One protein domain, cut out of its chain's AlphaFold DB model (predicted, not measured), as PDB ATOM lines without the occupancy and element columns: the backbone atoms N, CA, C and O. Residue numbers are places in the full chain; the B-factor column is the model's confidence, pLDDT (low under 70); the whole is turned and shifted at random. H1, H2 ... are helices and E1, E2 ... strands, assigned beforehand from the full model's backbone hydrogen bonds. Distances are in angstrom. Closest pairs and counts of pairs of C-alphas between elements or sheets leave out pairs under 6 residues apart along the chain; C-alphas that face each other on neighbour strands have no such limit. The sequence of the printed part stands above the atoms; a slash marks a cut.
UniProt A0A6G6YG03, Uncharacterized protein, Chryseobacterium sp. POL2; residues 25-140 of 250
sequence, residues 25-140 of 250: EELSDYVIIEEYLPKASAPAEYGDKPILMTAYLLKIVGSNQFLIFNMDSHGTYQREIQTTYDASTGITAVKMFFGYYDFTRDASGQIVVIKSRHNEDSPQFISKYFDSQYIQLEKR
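What this domain is: This is residues 25 to 140 of the 250 residues of an uncharacterized protein of Chryseobacterium sp. POL2 (UniProt A0A6G6YG03). Two strongly twisted antiparallel sheets are laid face to face as a sandwich, with their strands crossed at 57 degrees; along one side E4 runs on into E5 across a break of 1 residue, turning by 63 degrees, and along the other side the edge strands E8 and E9 come near each other. The short helices H1 and H2 lie toward opposite ends of the larger sheet, and the long loop of residues 39 to 50 lies beyond the end of E1 and E2 on the side of H2. The 116 printed residues, mostly strand by class, hold two named helices and nine named strands, in the order H1 E1 E2 E3 E4 E5 E6 E7 E8 H2 E9. One sheet has the order E4 E3 E2 E1 E9, the other E5 E6 E7 E8. The whole is compact, with a radius of gyration of the C-alphas of 14.7 A, and spans 43 by 34 by 26 A.

Where its parts are: In the larger sheet, E4 is residues 75 to 80, 17.5 A from first to last C-alpha, and E3 is residues 66 to 72, 20.0 A. E2, residues 51 to 59, measures 27.2 A, and E1, residues 30 to 38, measures 26.1 A; C-alpha 30 is at (19.365, -44.015, -38.678). E9, residues 130 to 139, measures 25.6 A and ends with C-alpha 139 at (19.545, -47.445, -35.981). In the smaller sheet, E5 is residues 82 to 86, 13.7 A; E6 residues 91 to 95, 12.8 A; E7 residues 99 to 105, 20.5 A; and E8 residues 111 to 118, 20.6 A. H1 is residues 25 to 28, 5.1 A, with C-alpha 25 at (11.999, -37.698, -39.396). H2 is residues 125 to 129, 5.9 A.

How they stand to each other: E1 E2 E3 E4 form a meander, each strand the antiparallel neighbour of the one before, and E9 is the antiparallel neighbour of E1 at 163 degrees. N 31 and O 138 are 2.8 A apart there, and between E2 and E1 N 34 and O 53 are 2.8 A apart. Between E3 and E2, N 56 and O 69 are within hydrogen-bond range at 3.0 A, and between E4 and E3, N 70 and O 77 are within hydrogen-bond range at 2.8 A. E5 E6 E7 E8 form a second meander: N 93 and O 84 are 2.8 A apart, N 94 and O 101 are 2.9 A apart, and N 114 and O 102 are 2.8 A apart. In the sandwich, two sheets face to face, the facing parts are 9.6 A centre to centre. E4 runs on into E5 at 63 degrees, and these two meet only through their link. E8 bends by 50 degrees at residue 114 and E9 by 62 degrees at residue 133; their closest C-alphas, of Val 113 and Leu 137, are 6.1 A apart. E1 and E8 are only just apart, at 8.2 A. H1 is on the larger sheet at a height of 5.0 A, over none of its strands; its closest C-alpha pair with E2 is Ser 28 and Leu 57, 4.7 A. H2 is on the larger sheet over E1, at a height of 9.0 A over a local plane only just fitted, to 6 C-alphas, and only grazes the smaller one with residues 126 to 128. In H2 every O i to N i+4 pair is within hydrogen-bond range; H1 is too short for such a pair.

The domain as a whole: The two C-alphas farthest apart, of Ala 40 and Gly 62, are 46.2 A apart. The printed part has no cut. The link from E1 to E2 is long, with 12 residues. The mean pLDDT of the printed part is 89.9, and residues 119 to 123 are under 70.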
ATOM      1  N   GLU A  25      12.053 -37.478 -40.846       92.75
ATOM      2  CA  GLU A  25      11.999 -37.698 -39.396       92.75
ATOM      3  C   GLU A  25      12.309 -39.166 -39.073       92.75
ATOM      4  O   GLU A  25      13.198 -39.435 -38.273       92.75
ATOM      5  N   GLU A  26      11.681 -40.118 -39.769       94.31
ATOM      6  CA  GLU A  26      11.967 -41.545 -39.571       94.31
ATOM      7  C   GLU A  26      13.413 -41.911 -39.921       94.31
ATOM      8  O   GLU A  26      14.028 -42.707 -39.219       94.31
ATOM      9  N   LEU A  27      13.986 -41.327 -40.977       93.50
ATOM     10  CA  LEU A  27      15.389 -41.556 -41.340       93.50
ATOM     11  C   LEU A  27      16.381 -40.902 -40.373       93.50
ATOM     12  O   LEU A  27      17.539 -41.313 -40.334       93.50
ATOM     13  N   SER A  28      15.957 -39.911 -39.585       91.50
ATOM     14  CA  SER A  28      16.829 -39.261 -38.599       91.50
ATOM     15  C   SER A  28      17.235 -40.183 -37.450       91.50
ATOM     16  O   SER A  28      18.274 -39.954 -36.826       91.50
ATOM     17  N   ASP A  29      16.501 -41.280 -37.255       91.88
ATOM     18  CA  ASP A  29      16.834 -42.347 -36.312       91.88
ATOM     19  C   ASP A  29      17.921 -43.294 -36.827       91.88
ATOM     20  O   ASP A  29      18.312 -44.214 -36.112       91.88
ATOM     21  N   TYR A  30      18.424 -43.098 -38.049       92.56
ATOM     22  CA  TYR A  30      19.365 -44.015 -38.678       92.56
ATOM     23  C   TYR A  30      20.679 -43.346 -39.087       92.56
ATOM     24  O   TYR A  30      20.780 -42.133 -39.289       92.56
ATOM     25  N   VAL A  31      21.699 -44.185 -39.224       92.88
ATOM     26  CA  VAL A  31      22.973 -43.893 -39.867       92.88
ATOM     27  C   VAL A  31      23.193 -44.900 -40.988       92.88
ATOM     28  O   VAL A  31      22.965 -46.097 -40.837       92.88
ATOM     29  N   ILE A  32      23.631 -44.404 -42.133       94.12
ATOM     30  CA  ILE A  32      24.077 -45.208 -43.263       94.12
ATOM     31  C   ILE A  32      25.577 -45.364 -43.118       94.12
ATOM     32  O   ILE A  32      26.278 -44.376 -42.902       94.12
ATOM     33  N   ILE A  33      26.059 -46.587 -43.248       94.62
ATOM     34  CA  ILE A  33      27.473 -46.929 -43.213       94.62
ATOM     35  C   ILE A  33      27.781 -47.606 -44.540       94.62
ATOM     36  O   ILE A  33      27.140 -48.595 -44.896       94.62
ATOM     37  N   GLU A  34      28.736 -47.069 -45.284       94.69
ATOM     38  CA  GLU A  34      29.056 -47.548 -46.619       94.69
ATOM     39  C   GLU A  34      30.566 -47.687 -46.809       94.69
ATOM     40  O   GLU A  34      31.350 -46.775 -46.540       94.69
ATOM     41  N   GLU A  35      30.961 -48.865 -47.272       95.50
ATOM     42  CA  GLU A  35      32.323 -49.202 -47.649       95.50
ATOM     43  C   GLU A  35      32.522 -48.962 -49.140       95.50
ATOM     44  O   GLU A  35      31.734 -49.415 -49.974       95.50
ATOM     45  N   TYR A  36      33.625 -48.303 -49.463       94.31
ATOM     46  CA  TYR A  36      34.027 -48.001 -50.826       94.31
ATOM     47  C   TYR A  36      35.415 -48.561 -51.101       94.31
ATOM     48  O   TYR A  36      36.281 -48.538 -50.228       94.31
ATOM     49  N   LEU A  37      35.650 -48.991 -52.339       95.12
ATOM     50  CA  LEU A  37      36.957 -49.426 -52.822       95.12
ATOM     51  C   LEU A  37      37.399 -48.545 -53.998       95.12
ATOM     52  O   LEU A  37      36.559 -48.219 -54.840       95.12
ATOM     53  N   PRO A  38      38.682 -48.156 -54.094       94.00
ATOM     54  CA  PRO A  38      39.197 -47.492 -55.284       94.00
ATOM     55  C   PRO A  38      38.916 -48.307 -56.555       94.00
ATOM     56  O   PRO A  38      39.160 -49.513 -56.610       94.00
ATOM     57  N   LYS A  39      38.429 -47.635 -57.599       93.50
ATOM     58  CA  LYS A  39      38.283 -48.192 -58.949       93.50
ATOM     59  C   LYS A  39      39.657 -48.545 -59.506       93.50
ATOM     60  O   LYS A  39      40.641 -47.869 -59.224       93.50
ATOM     61  N   ALA A  40      39.712 -49.490 -60.442       92.06
ATOM     62  CA  ALA A  40      40.946 -49.779 -61.182       92.06
ATOM     63  C   ALA A  40      41.506 -48.555 -61.946       92.06
ATOM     64  O   ALA A  40      42.696 -48.498 -62.241       92.06
ATOM     65  N   SER A  41      40.653 -47.578 -62.273       91.19
ATOM     66  CA  SER A  41      41.021 -46.316 -62.926       91.19
ATOM     67  C   SER A  41      41.420 -45.196 -61.956       91.19
ATOM     68  O   SER A  41      41.746 -44.094 -62.402       91.19
ATOM     69  N   ALA A  42      41.360 -45.436 -60.644       92.31
ATOM     70  CA  ALA A  42      41.729 -44.451 -59.641       92.31
ATOM     71  C   ALA A  42      43.232 -44.119 -59.708       92.31
ATOM     72  O   ALA A  42      44.054 -45.001 -59.973       92.31
ATOM     73  N   PRO A  43      43.624 -42.858 -59.447       92.94
ATOM     74  CA  PRO A  43      45.015 -42.504 -59.202       92.94
ATOM     75  C   PRO A  43      45.655 -43.410 -58.144       92.94
ATOM     76  O   PRO A  43      45.071 -43.653 -57.090       92.94
ATOM     77  N   ALA A  44      46.889 -43.856 -58.394       93.19
ATOM     78  CA  ALA A  44      47.607 -44.772 -57.500       93.19
ATOM     79  C   ALA A  44      47.789 -44.222 -56.071       93.19
ATOM     80  O   ALA A  44      47.930 -44.985 -55.115       93.19
ATOM     81  N   GLU A  45      47.766 -42.897 -55.910       92.56
ATOM     82  CA  GLU A  45      47.820 -42.233 -54.606       92.56
ATOM     83  C   GLU A  45      46.616 -42.542 -53.708       92.56
ATOM     84  O   GLU A  45      46.763 -42.451 -52.498       92.56
ATOM     85  N   TYR A  46      45.470 -42.978 -54.243       92.62
ATOM     86  CA  TYR A  46      44.320 -43.400 -53.429       92.62
ATOM     87  C   TYR A  46      44.471 -44.818 -52.861       92.62
ATOM     88  O   TYR A  46      43.700 -45.232 -51.995       92.62
ATOM     89  N   GLY A  47      45.516 -45.538 -53.283       94.06
ATOM     90  CA  GLY A  47      45.795 -46.898 -52.843       94.06
ATOM     91  C   GLY A  47      44.768 -47.908 -53.349       94.06
ATOM     92  O   GLY A  47      44.101 -47.695 -54.357       94.06
ATOM     93  N   ASP A  48      44.679 -49.028 -52.643       95.25
ATOM     94  CA  ASP A  48      43.863 -50.198 -52.987       95.25
ATOM     95  C   ASP A  48      43.013 -50.686 -51.803       95.25
ATOM     96  O   ASP A  48      42.423 -51.765 -51.849       95.25
ATOM     97  N   LYS A  49      42.978 -49.907 -50.717       97.19
ATOM     98  CA  LYS A  49      42.333 -50.267 -49.456       97.19
ATOM     99  C   LYS A  49      40.943 -49.656 -49.333       97.19
ATOM    100  O   LYS A  49      40.722 -48.552 -49.838       97.19
ATOM    101  N   PRO A  50      40.007 -50.351 -48.661       96.19
ATOM    102  CA  PRO A  50      38.665 -49.839 -48.483       96.19
ATOM    103  C   PRO A  50      38.661 -48.598 -47.588       96.19
ATOM    104  O   PRO A  50      39.389 -48.503 -46.597       96.19
ATOM    105  N   ILE A  51      37.784 -47.662 -47.922       95.38
ATOM    106  CA  ILE A  51      37.463 -46.497 -47.099       95.38
ATOM    107  C   ILE A  51      36.052 -46.652 -46.540       95.38
ATOM    108  O   ILE A  51      35.206 -47.330 -47.130       95.38
ATOM    109  N   LEU A  52      35.794 -45.986 -45.421       95.38
ATOM    110  CA  LEU A  52      34.472 -45.950 -44.815       95.38
ATOM    111  C   LEU A  52      33.896 -44.548 -44.935       95.38
ATOM    112  O   LEU A  52      34.552 -43.559 -44.605       95.38
ATOM    113  N   MET A  53      32.645 -44.483 -45.360       92.94
ATOM    114  CA  MET A  53      31.856 -43.270 -45.343       92.94
ATOM    115  C   MET A  53      30.542 -43.530 -44.628       92.94
ATOM    116  O   MET A  53      30.016 -44.639 -44.589       92.94
ATOM    117  N   THR A  54      30.010 -42.477 -44.038       93.56
ATOM    118  CA  THR A  54      28.775 -42.528 -43.270       93.56
ATOM    119  C   THR A  54      27.862 -41.382 -43.654       93.56
ATOM    120  O   THR A  54      28.314 -40.349 -44.159       93.56
ATOM    121  N   ALA A  55      26.565 -41.560 -43.430       92.06
ATOM    122  CA  ALA A  55      25.589 -40.499 -43.598       92.06
ATOM    123  C   ALA A  55      24.494 -40.567 -42.536       92.06
ATOM    124  O   ALA A  55      24.031 -41.651 -42.198       92.06
ATOM    125  N   TYR A  56      24.043 -39.422 -42.038       91.75
ATOM    126  CA  TYR A  56      22.894 -39.340 -41.134       91.75
ATOM    127  C   TYR A  56      22.147 -38.019 -41.320       91.75
ATOM    128  O   TYR A  56      22.659 -37.073 -41.925       91.75
ATOM    129  N   LEU A  57      20.918 -37.962 -40.808       91.69
ATOM    130  CA  LEU A  57      20.082 -36.766 -40.838       91.69
ATOM    131  C   LEU A  57      19.999 -36.137 -39.447       91.69
ATOM    132  O   LEU A  57      19.942 -36.831 -38.430       91.69
ATOM    133  N   LEU A  58      19.935 -34.809 -39.411       89.81
ATOM    134  CA  LEU A  58      19.728 -34.039 -38.193       89.81
ATOM    135  C   LEU A  58      18.676 -32.957 -38.419       89.81
ATOM    136  O   LEU A  58      18.754 -32.183 -39.373       89.81
ATOM    137  N   LYS A  59      17.694 -32.895 -37.521       89.38
ATOM    138  CA  LYS A  59      16.666 -31.855 -37.517       89.38
ATOM    139  C   LYS A  59      17.237 -30.556 -36.962       89.38
ATOM    140  O   LYS A  59      17.823 -30.548 -35.880       89.38
ATOM    141  N   ILE A  60      17.047 -29.452 -37.676       87.88
ATOM    142  CA  ILE A  60      17.468 -28.133 -37.200       87.88
ATOM    143  C   ILE A  60      16.560 -27.716 -36.039       87.88
ATOM    144  O   ILE A  60      15.336 -27.678 -36.172       87.88
ATOM    145  N   VAL A  61      17.158 -27.373 -34.896       86.25
ATOM    146  CA  VAL A  61      16.420 -26.928 -33.705       86.25
ATOM    147  C   VAL A  61      15.564 -25.705 -34.038       86.25
ATOM    148  O   VAL A  61      16.060 -24.711 -34.563       86.25
ATOM    149  N   GLY A  62      14.269 -25.778 -33.725       86.75
ATOM    150  CA  GLY A  62      13.320 -24.694 -33.996       86.75
ATOM    151  C   GLY A  62      12.868 -24.583 -35.457       86.75
ATOM    152  O   GLY A  62      12.218 -23.602 -35.808       86.75
ATOM    153  N   SER A  63      13.178 -25.571 -36.303       87.75
ATOM    154  CA  SER A  63      12.745 -25.646 -37.701       87.75
ATOM    155  C   SER A  63      12.190 -27.039 -38.037       87.75
ATOM    156  O   SER A  63      12.455 -28.024 -37.350       87.75
ATOM    157  N   ASN A  64      11.418 -27.125 -39.122       83.94
ATOM    158  CA  ASN A  64      10.984 -28.396 -39.717       83.94
ATOM    159  C   ASN A  64      11.971 -28.908 -40.781       83.94
ATOM    160  O   ASN A  64      11.677 -29.862 -41.498       83.94
ATOM    161  N   GLN A  65      13.123 -28.253 -40.920       89.19
ATOM    162  CA  GLN A  65      14.160 -28.624 -41.874       89.19
ATOM    163  C   GLN A  65      15.099 -29.682 -41.296       89.19
ATOM    164  O   GLN A  65      15.458 -29.649 -40.116       89.19
ATOM    165  N   PHE A  66      15.553 -30.573 -42.173       91.38
ATOM    166  CA  PHE A  66      16.593 -31.549 -41.878       91.38
ATOM    167  C   PHE A  66      17.833 -31.256 -42.713       91.38
ATOM    168  O   PHE A  66      17.755 -30.938 -43.904       91.38
ATOM    169  N   LEU A  67      18.985 -31.407 -42.077       91.44
ATOM    170  CA  LEU A  67      20.279 -31.443 -42.730       91.44
ATOM    171  C   LEU A  67      20.732 -32.887 -42.857       91.44
ATOM    172  O   LEU A  67      20.507 -33.710 -41.973       91.44
ATOM    173  N   ILE A  68      21.402 -33.169 -43.959       90.94
ATOM    174  CA  ILE A  68      22.160 -34.390 -44.166       90.94
ATOM    175  C   ILE A  68      23.608 -34.085 -43.831       90.94
ATOM    176  O   ILE A  68      24.148 -33.088 -44.314       90.94
ATOM    177  N   PHE A  69      24.232 -34.985 -43.083       90.38
ATOM    178  CA  PHE A  69      25.662 -35.011 -42.831       90.38
ATOM    179  C   PHE A  69      26.252 -36.254 -43.481       90.38
ATOM    180  O   PHE A  69      25.809 -37.363 -43.198       90.38
ATOM    181  N   ASN A  70      27.252 -36.073 -44.337       89.88
ATOM    182  CA  ASN A  70      28.129 -37.130 -44.819       89.88
ATOM    183  C   ASN A  70      29.481 -36.999 -44.124       89.88
ATOM    184  O   ASN A  70      29.989 -35.885 -43.996       89.88
ATOM    185  N   MET A  71      30.070 -38.109 -43.686       91.06
ATOM    186  CA  MET A  71      31.359 -38.084 -43.001       91.06
ATOM    187  C   MET A  71      32.288 -39.191 -43.474       91.06
ATOM    188  O   MET A  71      31.868 -40.336 -43.650       91.06
ATOM    189  N   ASP A  72      33.557 -38.836 -43.590       90.88
ATOM    190  CA  ASP A  72      34.688 -39.739 -43.762       90.88
ATOM    191  C   ASP A  72      35.816 -39.320 -42.803       90.88
ATOM    192  O   ASP A  72      35.664 -38.388 -42.010       90.88
ATOM    193  N   SER A  73      36.969 -39.984 -42.865       92.25
ATOM    194  CA  SER A  73      38.108 -39.634 -42.006       92.25
ATOM    195  C   SER A  73      38.627 -38.203 -42.240       92.25
ATOM    196  O   SER A  73      39.252 -37.624 -41.354       92.25
ATOM    197  N   HIS A  74      38.391 -37.610 -43.413       88.75
ATOM    198  CA  HIS A  74      38.878 -36.282 -43.782       88.75
ATOM    199  C   HIS A  74      37.998 -35.143 -43.274       88.75
ATOM    200  O   HIS A  74      38.520 -34.047 -43.043       88.75
ATOM    201  N   GLY A  75      36.705 -35.385 -43.068       88.06
ATOM    202  CA  GLY A  75      35.823 -34.398 -42.473       88.06
ATOM    203  C   GLY A  75      34.344 -34.684 -42.676       88.06
ATOM    204  O   GLY A  75      33.903 -35.817 -42.858       88.06
ATOM    205  N   THR A  76      33.568 -33.605 -42.601       89.31
ATOM    206  CA  THR A  76      32.108 -33.642 -42.655       89.31
ATOM    207  C   THR A  76      31.576 -32.705 -43.722       89.31
ATOM    208  O   THR A  76      31.987 -31.545 -43.802       89.31
ATOM    209  N   TYR A  77      30.605 -33.184 -44.484       87.44
ATOM    210  CA  TYR A  77      29.930 -32.458 -45.550       87.44
ATOM    211  C   TYR A  77      28.452 -32.361 -45.206       87.44
ATOM    212  O   TYR A  77      27.843 -33.364 -44.843       87.44
ATOM    213  N   GLN A  78      27.869 -31.170 -45.327       88.81
ATOM    214  CA  GLN A  78      26.468 -30.952 -44.974       88.81
ATOM    215  C   GLN A  78      25.678 -30.303 -46.105       88.81
ATOM    216  O   GLN A  78      26.215 -29.503 -46.874       88.81
ATOM    217  N   ARG A  79      24.388 -30.626 -46.182       87.44
ATOM    218  CA  ARG A  79      23.431 -29.968 -47.080       87.44
ATOM    219  C   ARG A  79      21.997 -30.164 -46.605       87.44
ATOM    220  O   ARG A  79      21.719 -31.065 -45.821       87.44
ATOM    221  N   GLU A  80      21.085 -29.350 -47.121       86.81
ATOM    222  CA  GLU A  80      19.652 -29.568 -46.923       86.81
ATOM    223  C   GLU A  80      19.198 -30.880 -47.566       86.81
ATOM    224  O   GLU A  80      19.655 -31.254 -48.657       86.81
ATOM    225  N   ILE A  81      18.283 -31.570 -46.883       88.38
ATOM    226  CA  ILE A  81      17.679 -32.787 -47.407       88.38
ATOM    227  C   ILE A  81      16.851 -32.514 -48.662       88.38
ATOM    228  O   ILE A  81      16.131 -31.524 -48.765       88.38
ATOM    229  N   GLN A  82      16.922 -33.443 -49.611       89.31
ATOM    230  CA  GLN A  82      15.984 -33.530 -50.723       89.31
ATOM    231  C   GLN A  82      15.559 -34.989 -50.863       89.31
ATOM    232  O   GLN A  82      16.415 -35.855 -51.064       89.31
ATOM    233  N   THR A  83      14.259 -35.249 -50.741       91.31
ATOM    234  CA  THR A  83      13.667 -36.580 -50.894       91.31
ATOM    235  C   THR A  83      12.742 -36.627 -52.105       91.31
ATOM    236  O   THR A  83      12.123 -35.629 -52.475       91.31
ATOM    237  N   THR A  84      12.647 -37.795 -52.729       94.56
ATOM    238  CA  THR A  84      11.640 -38.103 -53.750       94.56
ATOM    239  C   THR A  84      11.042 -39.465 -53.450       94.56
ATOM    240  O   THR A  84      11.790 -40.393 -53.152       94.56
ATOM    241  N   TYR A  85       9.726 -39.601 -53.568       96.62
ATOM    242  CA  TYR A  85       9.024 -40.866 -53.380       96.62
ATOM    243  C   TYR A  85       8.364 -41.311 -54.683       96.62
ATOM    244  O   TYR A  85       7.685 -40.522 -55.344       96.62
ATOM    245  N   ASP A  86       8.566 -42.573 -55.042       95.31
ATOM    246  CA  ASP A  86       7.909 -43.218 -56.171       95.31
ATOM    247  C   ASP A  86       6.837 -44.187 -55.662       95.31
ATOM    248  O   ASP A  86       7.130 -45.268 -55.153       95.31
ATOM    249  N   ALA A  87       5.572 -43.799 -55.833       93.12
ATOM    250  CA  ALA A  87       4.417 -44.573 -55.389       93.12
ATOM    251  C   ALA A  87       4.171 -45.860 -56.195       93.12
ATOM    252  O   ALA A  87       3.344 -46.667 -55.783       93.12
ATOM    253  N   SER A  88       4.840 -46.049 -57.337       92.69
ATOM    254  CA  SER A  88       4.739 -47.286 -58.120       92.69
ATOM    255  C   SER A  88       5.698 -48.369 -57.628       92.69
ATOM    256  O   SER A  88       5.398 -49.553 -57.748       92.69
ATOM    257  N   THR A  89       6.828 -47.965 -57.041       92.44
ATOM    258  CA  THR A  89       7.872 -48.873 -56.546       92.44
ATOM    259  C   THR A  89       7.971 -48.904 -55.021       92.44
ATOM    260  O   THR A  89       8.586 -49.812 -54.469       92.44
ATOM    261  N   GLY A  90       7.381 -47.932 -54.320       93.81
ATOM    262  CA  GLY A  90       7.506 -47.793 -52.868       93.81
ATOM    263  C   GLY A  90       8.907 -47.358 -52.434       93.81
ATOM    264  O   GLY A  90       9.330 -47.649 -51.313       93.81
ATOM    265  N   ILE A  91       9.656 -46.715 -53.336       96.62
ATOM    266  CA  ILE A  91      11.029 -46.278 -53.092       96.62
ATOM    267  C   ILE A  91      11.031 -44.809 -52.680       96.62
ATOM    268  O   ILE A  91      10.566 -43.938 -53.416       96.62
ATOM    269  N   THR A  92      11.633 -44.524 -51.528       96.88
ATOM    270  CA  THR A  92      12.034 -43.168 -51.145       96.88
ATOM    271  C   THR A  92      13.516 -42.999 -51.448       96.88
ATOM    272  O   THR A  92      14.353 -43.664 -50.846       96.88
ATOM    273  N   ALA A  93      13.864 -42.087 -52.351       95.50
ATOM    274  CA  ALA A  93      15.246 -41.707 -52.605       95.50
ATOM    275  C   ALA A  93      15.605 -40.437 -51.833       95.50
ATOM    276  O   ALA A  93      14.862 -39.455 -51.854       95.50
ATOM    277  N   VAL A  94      16.774 -40.432 -51.198       92.88
ATOM    278  CA  VAL A  94      17.321 -39.267 -50.497       92.88
ATOM    279  C   VAL A  94      18.602 -38.832 -51.176       92.88
ATOM    280  O   VAL A  94      19.556 -39.604 -51.282       92.88
ATOM    281  N   LYS A  95      18.640 -37.580 -51.632       88.75
ATOM    282  CA  LYS A  95      19.824 -37.000 -52.261       88.75
ATOM    283  C   LYS A  95      20.844 -36.607 -51.201       88.75
ATOM    284  O   LYS A  95      20.610 -35.693 -50.413       88.75
ATOM    285  N   MET A  96      22.011 -37.216 -51.268       81.56
ATOM    286  CA  MET A  96      23.169 -36.973 -50.414       81.56
ATOM    287  C   MET A  96      24.177 -36.050 -51.098       81.56
ATOM    288  O   MET A  96      23.895 -35.488 -52.158       81.56
ATOM    289  N   PHE A  97      25.340 -35.834 -50.484       79.56
ATOM    290  CA  PHE A  97      26.397 -35.016 -51.082       79.56
ATOM    291  C   PHE A  97      27.045 -35.692 -52.308       79.56
ATOM    292  O   PHE A  97      27.352 -35.019 -53.288       79.56
ATOM    293  N   PHE A  98      27.176 -37.023 -52.294       79.06
ATOM    294  CA  PHE A  98      27.873 -37.805 -53.331       79.06
ATOM    295  C   PHE A  98      26.947 -38.553 -54.306       79.06
ATOM    296  O   PHE A  98      27.414 -39.249 -55.211       79.06
ATOM    297  N   GLY A  99      25.631 -38.434 -54.132       85.94
ATOM    298  CA  GLY A  99      24.679 -39.267 -54.855       85.94
ATOM    299  C   GLY A  99      23.315 -39.338 -54.191       85.94
ATOM    300  O   GLY A  99      22.855 -38.366 -53.598       85.94
ATOM    301  N   TYR A 100      22.683 -40.499 -54.288       90.19
ATOM    302  CA  TYR A 100      21.399 -40.821 -53.681       90.19
ATOM    303  C   TYR A 100      21.501 -42.141 -52.922       90.19
ATOM    304  O   TYR A 100      22.233 -43.034 -53.345       90.19
ATOM    305  N   TYR A 101      20.725 -42.282 -51.855       93.75
ATOM    306  CA  TYR A 101      20.382 -43.594 -51.313       93.75
ATOM    307  C   TYR A 101      18.906 -43.853 -51.551       93.75
ATOM    308  O   TYR A 101      18.077 -42.976 -51.296       93.75
ATOM    309  N   ASP A 102      18.602 -45.048 -52.036       95.31
ATOM    310  CA  ASP A 102      17.235 -45.502 -52.251       95.31
ATOM    311  C   ASP A 102      16.834 -46.408 -51.082       95.31
ATOM    312  O   ASP A 102      17.546 -47.363 -50.755       95.31
ATOM    313  N   PHE A 103      15.696 -46.113 -50.463       97.00
ATOM    314  CA  PHE A 103      15.151 -46.840 -49.322       97.00
ATOM    315  C   PHE A 103      13.791 -47.433 -49.647       97.00
ATOM    316  O   PHE A 103      13.031 -46.884 -50.446       97.00
ATOM    317  N   THR A 104      13.459 -48.515 -48.955       96.50
ATOM    318  CA  THR A 104      12.104 -49.066 -48.916       96.50
ATOM    319  C   THR A 104      11.837 -49.700 -47.555       96.50
ATOM    320  O   THR A 104      12.653 -49.582 -46.637       96.50
ATOM    321  N   ARG A 105      10.685 -50.350 -47.406       94.88
ATOM    322  CA  ARG A 105      10.351 -51.150 -46.232       94.88
ATOM    323  C   ARG A 105      10.339 -52.620 -46.600       94.88
ATOM    324  O   ARG A 105       9.801 -52.986 -47.640       94.88
ATOM    325  N   ASP A 106      10.918 -53.450 -45.745       91.56
ATOM    326  CA  ASP A 106      10.769 -54.894 -45.875       91.56
ATOM    327  C   ASP A 106       9.366 -55.359 -45.438       91.56
ATOM    328  O   ASP A 106       8.529 -54.567 -44.993       91.56
ATOM    329  N   ALA A 107       9.106 -56.665 -45.535       89.25
ATOM    330  CA  ALA A 107       7.817 -57.260 -45.174       89.25
ATOM    331  C   ALA A 107       7.435 -57.076 -43.688       89.25
ATOM    332  O   ALA A 107       6.265 -57.208 -43.338       89.25
ATOM    333  N   SER A 108       8.398 -56.766 -42.811       90.94
ATOM    334  CA  SER A 108       8.150 -56.454 -41.397       90.94
ATOM    335  C   SER A 108       7.838 -54.970 -41.155       90.94
ATOM    336  O   SER A 108       7.483 -54.578 -40.043       90.94
ATOM    337  N   GLY A 109       7.954 -54.135 -42.193       89.50
ATOM    338  CA  GLY A 109       7.811 -52.685 -42.120       89.50
ATOM    339  C   GLY A 109       9.100 -51.953 -41.733       89.50
ATOM    340  O   GLY A 109       9.080 -50.721 -41.601       89.50
ATOM    341  N   GLN A 110      10.215 -52.674 -41.565       92.75
ATOM    342  CA  GLN A 110      11.514 -52.094 -41.239       92.75
ATOM    343  C   GLN A 110      12.085 -51.354 -42.450       92.75
ATOM    344  O   GLN A 110      12.045 -51.850 -43.572       92.75
ATOM    345  N   ILE A 111      12.635 -50.160 -42.213       96.12
ATOM    346  CA  ILE A 111      13.320 -49.389 -43.253       96.12
ATOM    347  C   ILE A 111      14.623 -50.099 -43.614       96.12
ATOM    348  O   ILE A 111      15.426 -50.414 -42.735       96.12
ATOM    349  N   VAL A 112      14.838 -50.300 -44.908       94.81
ATOM    350  CA  VAL A 112      16.052 -50.887 -45.469       94.81
ATOM    351  C   VAL A 112      16.612 -49.983 -46.558       94.81
ATOM    352  O   VAL A 112      15.871 -49.304 -47.273       94.81
ATOM    353  N   VAL A 113      17.935 -49.981 -46.691       95.31
ATOM    354  CA  VAL A 113      18.623 -49.339 -47.812       95.31
ATOM    355  C   VAL A 113      18.790 -50.352 -48.941       95.31
ATOM    356  O   VAL A 113      19.283 -51.455 -48.722       95.31
ATOM    357  N   ILE A 114      18.347 -49.993 -50.145       93.12
ATOM    358  CA  ILE A 114      18.414 -50.865 -51.325       93.12
ATOM    359  C   ILE A 114      19.787 -50.740 -51.978       93.12
ATOM    360  O   ILE A 114      20.435 -51.737 -52.286       93.12
ATOM    361  N   LYS A 115      20.200 -49.501 -52.249       90.88
ATOM    362  CA  LYS A 115      21.444 -49.186 -52.951       90.88
ATOM    363  C   LYS A 115      21.828 -47.730 -52.757       90.88
ATOM    364  O   LYS A 115      20.977 -46.874 -52.493       90.88
ATOM    365  N   SER A 116      23.103 -47.451 -52.985       90.06
ATOM    366  CA  SER A 116      23.575 -46.116 -53.319       90.06
ATOM    367  C   SER A 116      23.596 -45.929 -54.838       90.06
ATOM    368  O   SER A 116      23.789 -46.867 -55.614       90.06
ATOM    369  N   ARG A 117      23.356 -44.697 -55.281       88.19
ATOM    370  CA  ARG A 117      23.521 -44.260 -56.668       88.19
ATOM    371  C   ARG A 117      24.459 -43.075 -56.660       88.19
ATOM    372  O   ARG A 117      24.081 -42.004 -56.186       88.19
ATOM    373  N   HIS A 118      25.679 -43.249 -57.148       80.06
ATOM    374  CA  HIS A 118      26.606 -42.127 -57.255       80.06
ATOM    375  C   HIS A 118      26.084 -41.141 -58.289       80.06
ATOM    376  O   HIS A 118      25.531 -41.530 -59.314       80.06
ATOM    377  N   ASN A 119      26.232 -39.853 -58.002       68.88
ATOM    378  CA  ASN A 119      25.948 -38.836 -58.999       68.88
ATOM    379  C   ASN A 119      27.167 -38.739 -59.928       68.88
ATOM    380  O   ASN A 119      28.213 -38.261 -59.497       68.88
ATOM    381  N   GLU A 120      27.044 -39.222 -61.168       64.81
ATOM    382  CA  GLU A 120      28.132 -39.201 -62.161       64.81
ATOM    383  C   GLU A 120      28.598 -37.771 -62.480       64.81
ATOM    384  O   GLU A 120      29.781 -37.551 -62.732       64.81
ATOM    385  N   ASP A 121      27.699 -36.789 -62.350       63.09
ATOM    386  CA  ASP A 121      27.991 -35.360 -62.513       63.09
ATOM    387  C   ASP A 121      28.531 -34.701 -61.228       63.09
ATOM    388  O   ASP A 121      28.752 -33.488 -61.173       63.09
ATOM    389  N   SER A 122      28.711 -35.469 -60.149       66.62
ATOM    390  CA  SER A 122      29.270 -34.950 -58.904       66.62
ATOM    391  C   SER A 122      30.721 -34.518 -59.126       66.62
ATOM    392  O   SER A 122      31.544 -35.335 -59.543       66.62
ATOM    393  N   PRO A 123      31.104 -33.280 -58.763       60.38
ATOM    394  CA  PRO A 123      32.506 -32.866 -58.806       60.38
ATOM    395  C   PRO A 123      33.355 -33.572 -57.735       60.38
ATOM    396  O   PRO A 123      34.559 -33.340 -57.644       60.38
ATOM    397  N   GLN A 124      32.737 -34.401 -56.892       72.75
ATOM    398  CA  GLN A 124      33.399 -35.071 -55.788       72.75
ATOM    399  C   GLN A 124      34.155 -36.311 -56.258       72.75
ATOM    400  O   GLN A 124      33.633 -37.164 -56.975       72.75
ATOM    401  N   PHE A 125      35.395 -36.434 -55.792       76.75
ATOM    402  CA  PHE A 125      36.314 -37.488 -56.207       76.75
ATOM    403  C   PHE A 125      35.814 -38.899 -55.837       76.75
ATOM    404  O   PHE A 125      36.115 -39.834 -56.576       76.75
ATOM    405  N   ILE A 126      35.020 -39.059 -54.763       82.38
ATOM    406  CA  ILE A 126      34.461 -40.363 -54.355       82.38
ATOM    407  C   ILE A 126      33.626 -40.965 -55.490       82.38
ATOM    408  O   ILE A 126      33.926 -42.061 -55.952       82.38
ATOM    409  N   SER A 127      32.651 -40.214 -56.011       80.44
ATOM    410  CA  SER A 127      31.774 -40.656 -57.107       80.44
ATOM    411  C   SER A 127      32.569 -41.030 -58.371       80.44
ATOM    412  O   SER A 127      32.201 -41.932 -59.126       80.44
ATOM    413  N   LYS A 128      33.703 -40.354 -58.596       85.62
ATOM    414  CA  LYS A 128      34.551 -40.572 -59.769       85.62
ATOM    415  C   LYS A 128      35.449 -41.800 -59.635       85.62
ATOM    416  O   LYS A 128      35.532 -42.573 -60.588       85.62
ATOM    417  N   TYR A 129      36.098 -41.988 -58.489       89.94
ATOM    418  CA  TYR A 129      37.225 -42.915 -58.344       89.94
ATOM    419  C   TYR A 129      36.974 -44.103 -57.423       89.94
ATOM    420  O   TYR A 129      37.869 -44.927 -57.290       89.94
ATOM    421  N   PHE A 130      35.798 -44.223 -56.811       91.31
ATOM    422  CA  PHE A 130      35.510 -45.300 -55.868       91.31
ATOM    423  C   PHE A 130      34.199 -46.006 -56.209       91.31
ATOM    424  O   PHE A 130      33.244 -45.369 -56.647       91.31
ATOM    425  N   ASP A 131      34.162 -47.317 -55.991       90.94
ATOM    426  CA  ASP A 131      32.979 -48.160 -56.131       90.94
ATOM    427  C   ASP A 131      32.451 -48.546 -54.753       90.94
ATOM    428  O   ASP A 131      33.210 -49.017 -53.900       90.94
ATOM    429  N   SER A 132      31.141 -48.400 -54.553       91.81
ATOM    430  CA  SER A 132      30.465 -48.947 -53.375       91.81
ATOM    431  C   SER A 132      30.601 -50.468 -53.352       91.81
ATOM    432  O   SER A 132      30.319 -51.131 -54.350       91.81
ATOM    433  N   GLN A 133      31.046 -51.015 -52.222       93.44
ATOM    434  CA  GLN A 133      31.205 -52.458 -52.024       93.44
ATOM    435  C   GLN A 133      30.145 -53.032 -51.092       93.44
ATOM    436  O   GLN A 133      29.687 -54.158 -51.275       93.44
ATOM    437  N   TYR A 134      29.782 -52.277 -50.059       94.88
ATOM    438  CA  TYR A 134      28.845 -52.730 -49.047       94.88
ATOM    439  C   TYR A 134      28.177 -51.540 -48.376       94.88
ATOM    440  O   TYR A 134      28.841 -50.565 -48.033       94.88
ATOM    441  N   ILE A 135      26.872 -51.650 -48.153       94.50
ATOM    442  CA  ILE A 135      26.063 -50.623 -47.514       94.50
ATOM    443  C   ILE A 135      25.197 -51.248 -46.428       94.50
ATOM    444  O   ILE A 135      24.636 -52.329 -46.600       94.50
ATOM    445  N   GLN A 136      25.088 -50.551 -45.305       93.12
ATOM    446  CA  GLN A 136      24.301 -50.970 -44.159       93.12
ATOM    447  C   GLN A 136      23.571 -49.767 -43.569       93.12
ATOM    448  O   GLN A 136      24.116 -48.664 -43.504       93.12
ATOM    449  N   LEU A 137      22.325 -49.985 -43.158       93.94
ATOM    450  CA  LEU A 137      21.506 -48.991 -42.480       93.94
ATOM    451  C   LEU A 137      21.324 -49.415 -41.029       93.94
ATOM    452  O   LEU A 137      20.762 -50.471 -40.755       93.94
ATOM    453  N   GLU A 138      21.757 -48.562 -40.115       90.81
ATOM    454  CA  GLU A 138      21.803 -48.851 -38.691       90.81
ATOM    455  C   GLU A 138      20.954 -47.864 -37.914       90.81
ATOM    456  O   GLU A 138      21.019 -46.660 -38.155       90.81
ATOM    457  N   LYS A 139      20.186 -48.350 -36.937       88.44
ATOM    458  CA  LYS A 139      19.545 -47.445 -35.981       88.44
ATOM    459  C   LYS A 139      20.608 -46.783 -35.113       88.44
ATOM    460  O   LYS A 139      21.499 -47.442 -34.573       88.44
ATOM    461  N   ARG A 140      20.473 -45.473 -34.942       86.06
ATOM    462  CA  ARG A 140      21.256 -44.696 -33.990       86.06
ATOM    463  C   ARG A 140      20.960 -45.178 -32.582       86.06
ATOM    464  O   ARG A 140      19.860 -45.624 -32.255       86.06
TER     465      ARG A 140